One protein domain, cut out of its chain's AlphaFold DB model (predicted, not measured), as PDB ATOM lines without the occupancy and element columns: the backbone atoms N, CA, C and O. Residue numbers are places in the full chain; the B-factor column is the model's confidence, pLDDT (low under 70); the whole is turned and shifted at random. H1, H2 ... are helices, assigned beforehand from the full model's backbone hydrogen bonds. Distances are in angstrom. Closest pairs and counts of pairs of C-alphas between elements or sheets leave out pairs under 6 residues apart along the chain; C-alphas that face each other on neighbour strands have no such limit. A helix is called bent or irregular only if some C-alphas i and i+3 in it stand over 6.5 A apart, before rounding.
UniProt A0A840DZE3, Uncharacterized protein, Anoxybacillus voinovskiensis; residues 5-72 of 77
ATOM      1  N   ASP A   5      -5.106  42.147  91.456       62.34
ATOM      2  CA  ASP A   5      -6.440  41.807  91.969       62.34
ATOM      3  C   ASP A   5      -6.553  41.911  93.498       62.34
ATOM      4  O   ASP A   5      -7.595  42.294  94.032       62.34
ATOM      5  N   ALA A   6      -5.483  41.601  94.236       67.06
ATOM      6  CA  ALA A   6      -5.479  41.700  95.692       67.06
ATOM      7  C   ALA A   6      -5.499  43.159  96.170       67.06
ATOM      8  O   ALA A   6      -6.127  43.454  97.187       67.06
ATOM      9  N   VAL A   7      -4.856  44.076  95.439       71.94
ATOM     10  CA  VAL A   7      -4.841  45.512  95.770       71.94
ATOM     11  C   VAL A   7      -6.214  46.132  95.511       71.94
ATOM     12  O   VAL A   7      -6.729  46.859  96.362       71.94
ATOM     13  N   TYR A   8      -6.858  45.779  94.393       75.88
ATOM     14  CA  TYR A   8      -8.231  46.206  94.109       75.88
ATOM     15  C   TYR A   8      -9.219  45.686  95.154       75.88
ATOM     16  O   TYR A   8     -10.022  46.457  95.681       75.88
ATOM     17  N   ASN A   9      -9.113  44.409  95.525       82.88
ATOM     18  CA  ASN A   9      -9.961  43.821  96.559       82.88
ATOM     19  C   ASN A   9      -9.743  44.467  97.934       82.88
ATOM     20  O   ASN A   9     -10.704  44.664  98.676       82.88
ATOM     21  N   GLN A  10      -8.510  44.854  98.274       86.56
ATOM     22  CA  GLN A  10      -8.215  45.582  99.514       86.56
ATOM     23  C   GLN A  10      -8.826  46.982  99.519       86.56
ATOM     24  O   GLN A  10      -9.443  47.371 100.511       86.56
ATOM     25  N   LEU A  11      -8.688  47.731  98.422       89.69
ATOM     26  CA  LEU A  11      -9.277  49.063  98.311       89.69
ATOM     27  C   LEU A  11     -10.806  48.993  98.366       89.69
ATOM     28  O   LEU A  11     -11.438  49.779  99.071       89.69
ATOM     29  N   PHE A  12     -11.396  48.016  97.680       88.06
ATOM     30  CA  PHE A  12     -12.833  47.780  97.702       88.06
ATOM     31  C   PHE A  12     -13.328  47.392  99.100       88.06
ATOM     32  O   PHE A  12     -14.300  47.965  99.593       88.06
ATOM     33  N   ALA A  13     -12.624  46.493  99.791       90.00
ATOM     34  CA  ALA A  13     -12.939  46.127 101.169       90.00
ATOM     35  C   ALA A  13     -12.824  47.327 102.124       90.00
ATOM     36  O   ALA A  13     -13.711  47.541 102.951       90.00
ATOM     37  N   ALA A  14     -11.778  48.147 101.987       91.75
ATOM     38  CA  ALA A  14     -11.609  49.369 102.771       91.75
ATOM     39  C   ALA A  14     -12.737  50.376 102.500       91.75
ATOM     40  O   ALA A  14     -13.243  51.005 103.432       91.75
ATOM     41  N   PHE A  15     -13.174  50.491 101.246       93.31
ATOM     42  CA  PHE A  15     -14.291  51.344 100.866       93.31
ATOM     43  C   PHE A  15     -15.615  50.855 101.464       93.31
ATOM     44  O   PHE A  15     -16.330  51.646 102.077       93.31
ATOM     45  N   ILE A  16     -15.914  49.554 101.381       92.38
ATOM     46  CA  ILE A  16     -17.096  48.967 102.032       92.38
ATOM     47  C   ILE A  16     -17.049  49.217 103.541       92.38
ATOM     48  O   ILE A  16     -18.028  49.697 104.112       92.38
ATOM     49  N   ALA A  17     -15.915  48.942 104.188       94.00
ATOM     50  CA  ALA A  17     -15.750  49.164 105.620       94.00
ATOM     51  C   ALA A  17     -15.993  50.635 105.993       94.00
ATOM     52  O   ALA A  17     -16.708  50.917 106.954       94.00
ATOM     53  N   TYR A  18     -15.463  51.575 105.205       94.19
ATOM     54  CA  TYR A  18     -15.712  53.002 105.389       94.19
ATOM     55  C   TYR A  18     -17.198  53.347 105.265       94.19
ATOM     56  O   TYR A  18     -17.739  54.024 106.140       94.19
ATOM     57  N   VAL A  19     -17.870  52.874 104.212       95.56
ATOM     58  CA  VAL A  19     -19.298  53.134 103.978       95.56
ATOM     59  C   VAL A  19     -20.142  52.587 105.132       95.56
ATOM     60  O   VAL A  19     -20.993  53.309 105.653       95.56
ATOM     61  N   LEU A  20     -19.867  51.362 105.589       94.69
ATOM     62  CA  LEU A  20     -20.567  50.741 106.718       94.69
ATOM     63  C   LEU A  20     -20.337  51.505 108.026       94.69
ATOM     64  O   LEU A  20     -21.297  51.811 108.734       94.69
ATOM     65  N   LEU A  21     -19.089  51.871 108.333       95.19
ATOM     66  CA  LEU A  21     -18.757  52.658 109.524       95.19
ATOM     67  C   LEU A  21     -19.415  54.038 109.488       95.19
ATOM     68  O   LEU A  21     -19.935  54.506 110.501       95.19
ATOM     69  N   ARG A  22     -19.414  54.694 108.325       95.75
ATOM     70  CA  ARG A  22     -20.019  56.016 108.143       95.75
ATOM     71  C   ARG A  22     -21.536  55.962 108.278       95.75
ATOM     72  O   ARG A  22     -22.118  56.836 108.921       95.75
ATOM     73  N   TRP A  23     -22.160  54.931 107.715       95.12
ATOM     74  CA  TRP A  23     -23.588  54.673 107.864       95.12
ATOM     75  C   TRP A  23     -23.962  54.426 109.329       95.12
ATOM     76  O   TRP A  23     -24.881  55.068 109.845       95.12
ATOM     77  N   LEU A  24     -23.217  53.560 110.022       94.12
ATOM     78  CA  LEU A  24     -23.472  53.217 111.419       94.12
ATOM     79  C   LEU A  24     -23.312  54.435 112.333       94.12
ATOM     80  O   LEU A  24     -24.179  54.691 113.170       94.12
ATOM     81  N   TYR A  25     -22.257  55.225 112.124       95.56
ATOM     82  CA  TYR A  25     -22.043  56.486 112.828       95.56
ATOM     83  C   TYR A  25     -23.233  57.431 112.652       95.56
ATOM     84  O   TYR A  25     -23.814  57.854 113.642       95.56
ATOM     85  N   HIS A  26     -23.655  57.706 111.413       95.31
ATOM     86  CA  HIS A  26     -24.722  58.676 111.154       95.31
ATOM     87  C   HIS A  26     -26.084  58.245 111.723       95.31
ATOM     88  O   HIS A  26     -26.922  59.081 112.058       95.31
ATOM     89  N   ARG A  27     -26.337  56.935 111.825       93.44
ATOM     90  CA  ARG A  27     -27.559  56.403 112.446       93.44
ATOM     91  C   ARG A  27     -27.500  56.473 113.970       93.44
ATOM     92  O   ARG A  27     -28.507  56.815 114.581       93.44
ATOM     93  N   THR A  28     -26.338  56.186 114.550       92.06
ATOM     94  CA  THR A  28     -26.121  56.199 116.004       92.06
ATOM     95  C   THR A  28     -26.069  57.629 116.544       92.06
ATOM     96  O   THR A  28     -26.714  57.924 117.540       92.06
ATOM     97  N   GLU A  29     -25.397  58.546 115.842       93.81
ATOM     98  CA  GLU A  29     -25.288  59.973 116.183       93.81
ATOM     99  C   GLU A  29     -26.656  60.656 116.318       93.81
ATOM    100  O   GLU A  29     -26.833  61.515 117.170       93.81
ATOM    101  N   LYS A  30     -27.650  60.248 115.518       90.12
ATOM    102  CA  LYS A  30     -29.020  60.787 115.599       90.12
ATOM    103  C   LYS A  30     -29.781  60.371 116.857       90.12
ATOM    104  O   LYS A  30     -30.833  60.942 117.127       90.12
ATOM    105  N   ARG A  31     -29.312  59.337 117.553       89.31
ATOM    106  CA  ARG A  31     -29.959  58.767 118.740       89.31
ATOM    107  C   ARG A  31     -29.156  59.009 120.011       89.31
ATOM    108  O   ARG A  31     -29.743  59.150 121.073       89.31
ATOM    109  N   ALA A  32     -27.833  59.065 119.891       89.56
ATOM    110  CA  ALA A  32     -26.945  59.370 120.996       89.56
ATOM    111  C   ALA A  32     -27.138  60.820 121.463       89.56
ATOM    112  O   ALA A  32     -27.187  61.753 120.663       89.56
ATOM    113  N   THR A  33     -27.190  61.013 122.777       87.38
ATOM    114  CA  THR A  33     -27.258  62.327 123.429       87.38
ATOM    115  C   THR A  33     -25.886  62.998 123.442       87.38
ATOM    116  O   THR A  33     -25.775  64.219 123.348       87.38
ATOM    117  N   SER A  34     -24.815  62.204 123.560       86.88
ATOM    118  CA  SER A  34     -23.435  62.691 123.533       86.88
ATOM    119  C   SER A  34     -22.876  62.768 122.109       86.88
ATOM    120  O   SER A  34     -22.906  61.795 121.359       86.88
ATOM    121  N   SER A  35     -22.299  63.916 121.740       88.50
ATOM    122  CA  SER A  35     -21.658  64.102 120.432       88.50
ATOM    123  C   SER A  35     -20.240  63.520 120.420       88.50
ATOM    124  O   SER A  35     -19.411  63.824 121.280       88.50
ATOM    125  N   LEU A  36     -19.942  62.697 119.415       90.81
ATOM    126  CA  LEU A  36     -18.591  62.267 119.067       90.81
ATOM    127  C   LEU A  36     -18.337  62.672 117.627       90.81
ATOM    128  O   LEU A  36     -19.207  62.490 116.792       90.81
ATOM    129  N   THR A  37     -17.130  63.130 117.303       94.81
ATOM    130  CA  THR A  37     -16.748  63.243 115.890       94.81
ATOM    131  C   THR A  37     -16.635  61.852 115.265       94.81
ATOM    132  O   THR A  37     -16.276  60.890 115.950       94.81
ATOM    133  N   PHE A  38     -16.839  61.742 113.949       93.94
ATOM    134  CA  PHE A  38     -16.653  60.478 113.224       93.94
ATOM    135  C   PHE A  38     -15.281  59.837 113.496       93.94
ATOM    136  O   PHE A  38     -15.190  58.642 113.760       93.94
ATOM    137  N   LEU A  39     -14.208  60.634 113.514       94.50
ATOM    138  CA  LEU A  39     -12.861  60.127 113.789       94.50
ATOM    139  C   LEU A  39     -12.728  59.594 115.225       94.50
ATOM    140  O   LEU A  39     -12.112  58.549 115.443       94.50
ATOM    141  N   SER A  40     -13.311  60.289 116.207       94.38
ATOM    142  CA  SER A  40     -13.338  59.826 117.599       94.38
ATOM    143  C   SER A  40     -14.154  58.547 117.757       94.38
ATOM    144  O   SER A  40     -13.719  57.646 118.473       94.38
ATOM    145  N   PHE A  41     -15.291  58.448 117.068       94.69
ATOM    146  CA  PHE A  41     -16.108  57.241 117.017       94.69
ATOM    147  C   PHE A  41     -15.311  56.060 116.458       94.69
ATOM    148  O   PHE A  41     -15.192  55.050 117.140       94.69
ATOM    149  N   VAL A  42     -14.696  56.203 115.279       95.06
ATOM    150  CA  VAL A  42     -13.933  55.123 114.629       95.06
ATOM    151  C   VAL A  42     -12.785  54.639 115.517       95.06
ATOM    152  O   VAL A  42     -12.634  53.438 115.731       95.06
ATOM    153  N   ARG A  43     -12.004  55.560 116.099       95.75
ATOM    154  CA  ARG A  43     -10.904  55.199 117.011       95.75
ATOM    155  C   ARG A  43     -11.402  54.416 118.225       95.75
ATOM    156  O   ARG A  43     -10.834  53.381 118.554       95.75
ATOM    157  N   ARG A  44     -12.474  54.896 118.863       94.62
ATOM    158  CA  ARG A  44     -13.079  54.257 120.044       94.62
ATOM    159  C   ARG A  44     -13.777  52.940 119.710       94.62
ATOM    160  O   ARG A  44     -13.823  52.057 120.559       94.62
ATOM    161  N   PHE A  45     -14.308  52.803 118.498       92.81
ATOM    162  CA  PHE A  45     -14.896  51.568 117.993       92.81
ATOM    163  C   PHE A  45     -13.836  50.477 117.893       92.81
ATOM    164  O   PHE A  45     -13.984  49.427 118.513       92.81
ATOM    165  N   PHE A  46     -12.722  50.760 117.217       92.50
ATOM    166  CA  PHE A  46     -11.633  49.794 117.080       92.50
ATOM    167  C   PHE A  46     -10.888  49.518 118.390       92.50
ATOM    168  O   PHE A  46     -10.421  48.401 118.588       92.50
ATOM    169  N   SER A  47     -10.803  50.488 119.307       94.31
ATOM    170  CA  SER A  47     -10.196  50.265 120.626       94.31
ATOM    171  C   SER A  47     -11.144  49.634 121.656       94.31
ATOM    172  O   SER A  47     -10.725  49.371 122.782       94.31
ATOM    173  N   GLY A  48     -12.426  49.424 121.327       91.00
ATOM    174  CA  GLY A  48     -13.440  48.922 122.267       91.00
ATOM    175  C   GLY A  48     -13.869  49.925 123.355       91.00
ATOM    176  O   GLY A  48     -14.654  49.586 124.250       91.00
ATOM    177  N   GLN A  49     -13.410  51.176 123.270       93.69
ATOM    178  CA  GLN A  49     -13.609  52.252 124.253       93.69
ATOM    179  C   GLN A  49     -14.758  53.208 123.892       93.69
ATOM    180  O   GLN A  49     -14.743  54.399 124.237       93.69
ATOM    181  N   LEU A  50     -15.761  52.712 123.169       92.44
ATOM    182  CA  LEU A  50     -17.006  53.448 122.967       92.44
ATOM    183  C   LEU A  50     -17.712  53.687 124.312       92.44
ATOM    184  O   LEU A  50     -17.779  52.758 125.128       92.44
ATOM    185  N   PRO A  51     -18.270  54.891 124.534       92.88
ATOM    186  CA  PRO A  51     -19.169  55.140 125.653       92.88
ATOM    187  C   PRO A  51     -20.329  54.137 125.668       92.88
ATOM    188  O   PRO A  51     -20.776  53.689 124.610       92.88
ATOM    189  N   LEU A  52     -20.831  53.797 126.857       92.69
ATOM    190  CA  LEU A  52     -21.920  52.825 127.010       92.69
ATOM    191  C   LEU A  52     -23.175  53.237 126.231       92.69
ATOM    192  O   LEU A  52     -23.771  52.402 125.562       92.69
ATOM    193  N   GLU A  53     -23.520  54.523 126.270       93.56
ATOM    194  CA  GLU A  53     -24.625  55.090 125.495       93.56
ATOM    195  C   GLU A  53     -24.473  54.781 124.001       93.56
ATOM    196  O   GLU A  53     -25.350  54.179 123.391       93.56
ATOM    197  N   TRP A  54     -23.307  55.089 123.428       94.00
ATOM    198  CA  TRP A  54     -23.016  54.810 122.024       94.00
ATOM    199  C   TRP A  54     -23.064  53.316 121.697       94.00
ATOM    200  O   TRP A  54     -23.534  52.947 120.626       94.00
ATOM    201  N   LYS A  55     -22.610  52.444 122.608       94.12
ATOM    202  CA  LYS A  55     -22.728  50.984 122.442       94.12
ATOM    203  C   LYS A  55     -24.193  50.541 122.417       94.12
ATOM    204  O   LYS A  55     -24.557  49.737 121.563       94.12
ATOM    205  N   SER A  56     -25.012  51.074 123.325       93.56
ATOM    206  CA  SER A  56     -26.447  50.782 123.422       93.56
ATOM    207  C   SER A  56     -27.194  51.228 122.168       93.56
ATOM    208  O   SER A  56     -27.870  50.422 121.534       93.56
ATOM    209  N   GLU A  57     -27.006  52.480 121.748       94.25
ATOM    210  CA  GLU A  57     -27.666  53.018 120.556       94.25
ATOM    211  C   GLU A  57     -27.222  52.304 119.280       94.25
ATOM    212  O   GLU A  57     -28.043  51.983 118.421       94.25
ATOM    213  N   MET A  58     -25.935  51.970 119.173       93.62
ATOM    214  CA  MET A  58     -25.421  51.176 118.060       93.62
ATOM    215  C   MET A  58     -26.072  49.786 118.020       93.62
ATOM    216  O   MET A  58     -26.489  49.335 116.951       93.62
ATOM    217  N   ALA A  59     -26.206  49.115 119.168       92.94
ATOM    218  CA  ALA A  59     -26.889  47.827 119.258       92.94
ATOM    219  C   ALA A  59     -28.374  47.943 118.877       92.94
ATOM    220  O   ALA A  59     -28.876  47.104 118.131       92.94
ATOM    221  N   ALA A  60     -29.057  49.006 119.310       93.31
ATOM    222  CA  ALA A  60     -30.443  49.276 118.941       93.31
ATOM    223  C   ALA A  60     -30.603  49.497 117.426       93.31
ATOM    224  O   ALA A  60     -31.485  48.903 116.807       93.31
ATOM    225  N   VAL A  61     -29.717  50.284 116.803       92.31
ATOM    226  CA  VAL A  61     -29.701  50.505 115.346       92.31
ATOM    227  C   VAL A  61     -29.504  49.192 114.589       92.31
ATOM    228  O   VAL A  61     -30.229  48.925 113.629       92.31
ATOM    229  N   LEU A  62     -28.543  48.366 115.012       91.19
ATOM    230  CA  LEU A  62     -28.274  47.074 114.380       91.19
ATOM    231  C   LEU A  62     -29.450  46.108 114.551       91.19
ATOM    232  O   LEU A  62     -29.848  45.461 113.584       91.19
ATOM    233  N   PHE A  63     -30.041  46.047 115.744       91.31
ATOM    234  CA  PHE A  63     -31.195  45.197 116.025       91.31
ATOM    235  C   PHE A  63     -32.426  45.618 115.218       91.31
ATOM    236  O   PHE A  63     -33.107  44.779 114.633       91.31
ATOM    237  N   GLU A  64     -32.702  46.919 115.120       89.88
ATOM    238  CA  GLU A  64     -33.780  47.426 114.274       89.88
ATOM    239  C   GLU A  64     -33.544  47.127 112.798       89.88
ATOM    240  O   GLU A  64     -34.473  46.706 112.110       89.88
ATOM    241  N   TYR A  65     -32.316  47.318 112.310       86.69
ATOM    242  CA  TYR A  65     -31.972  47.007 110.928       86.69
ATOM    243  C   TYR A  65     -32.160  45.511 110.643       86.69
ATOM    244  O   TYR A  65     -32.851  45.151 109.691       86.69
ATOM    245  N   ALA A  66     -31.651  44.639 111.516       86.56
ATOM    246  CA  ALA A  66     -31.847  43.195 111.422       86.56
ATOM    247  C   ALA A  66     -33.332  42.802 111.501       86.56
ATOM    248  O   ALA A  66     -33.775  41.922 110.774       86.56
ATOM    249  N   ARG A  67     -34.143  43.477 112.320       85.94
ATOM    250  CA  ARG A  67     -35.586  43.216 112.410       85.94
ATOM    251  C   ARG A  67     -36.342  43.644 111.151       85.94
ATOM    252  O   ARG A  67     -37.251  42.935 110.729       85.94
ATOM    253  N   ILE A  68     -36.010  44.803 110.581       82.38
ATOM    254  CA  ILE A  68     -36.689  45.355 109.398       82.38
ATOM    255  C   ILE A  68     -36.319  44.547 108.152       82.38
ATOM    256  O   ILE A  68     -37.201  44.114 107.417       82.38
ATOM    257  N   TYR A  69     -35.027  44.307 107.940       74.81
ATOM    258  CA  TYR A  69     -34.537  43.660 106.724       74.81
ATOM    259  C   TYR A  69     -34.419  42.138 106.858       74.81
ATOM    260  O   TYR A  69     -34.621  41.433 105.876       74.81
ATOM    261  N   GLY A  70     -34.203  41.603 108.062       65.62
ATOM    262  CA  GLY A  70     -34.205  40.157 108.319       65.62
ATOM    263  C   GLY A  70     -35.598  39.525 108.258       65.62
ATOM    264  O   GLY A  70     -35.716  38.362 107.893       65.62
ATOM    265  N   LYS A  71     -36.677  40.286 108.504       55.94
ATOM    266  CA  LYS A  71     -38.047  39.837 108.183       55.94
ATOM    267  C   LYS A  71     -38.354  39.846 106.680       55.94
ATOM    268  O   LYS A  71     -39.314  39.207 106.264       55.94
ATOM    269  N   SER A  72     -37.560  40.558 105.878       52.59
ATOM    270  CA  SER A  72     -37.743  40.685 104.427       52.59
ATOM    271  C   SER A  72     -36.956  39.652 103.608       52.59
ATOM    272  O   SER A  72     -36.953  39.738 102.382       52.59
TER     273      SER A  72
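AT A GLANCE: This is residues 5 to 72 of the 77 residues of an uncharacterized protein of Anoxybacillus voinovskiensis (UniProt A0A840DZE3). Two long helices, H1 and H3, meet near the end of H1 and the beginning of H3 as an L, and the short helix H2 packs on H1 near that corner, set crosswise to it. The arms of the L stick out from a small body at the corner: residues 5 to 17 of H1 on one side, and residues 63 to 72, of which 63 to 70 belong to H3, on the other. The printed part has 68 residues with three named helices, in the order H1, H2, H3, and no named strand; its class is all helix. The whole is loose, with a radius of gyration of the C-alphas of 13.7 A, and its outline is flat, spanning 42 by 34 by 18 A.

HOW THE PARTS SIT: Start at Asp 5 and go along H1, residues 5 to 29, where residues 5 to 17 stand free. Farther on, H1 touches H2, residues 38 to 46, with its residues 21 to 25 alone; look at Tyr 25 and Phe 38, whose C-alphas are the closest of the two helices at 6.7 A. Their lines are about perpendicular, but only just, at 71 degrees. With residues 24 to 28 alone, H1 touches H3, residues 52 to 70, and H3 touches H1 with its residues 54 to 61 alone. The closest C-alphas here are those of Thr 28 and Met 58, 5.5 A apart. These two lines are also only just about perpendicular, at 71 degrees. H2 and H3 follow each other in the chain but are apart. In the backbones of H1, H2 and H3, every O i to N i+4 pair is within hydrogen-bond range.

IN THESE COORDINATES: Find C-alpha 5 at (-6.440, 41.807, 91.969); from there H1 runs 35.7 A to C-alpha 29 at (-25.288, 59.973, 116.183). A short link of 8 residues brings you to H2, which begins at Phe 38 and ends at Phe 46. After a tight link of 5 residues, H3 begins at Leu 52 and runs 25.7 A to C-alpha 70 at (-34.205, 40.157, 108.319). No helix is bent or irregular.

THE WHOLE: The two C-alphas farthest apart are those of Asp 5 and Thr 33, at 42.9 A. Leave out the stretches that stand free and you find a body of 45 residues, spanning 21 by 19 by 17 A, with a radius of gyration of 9.2 A. The printed part has no cut, and no link is long. The mean pLDDT of the printed part is 88.9; look for values under 70, low confidence, at residues 5 to 6 and 70 to 72.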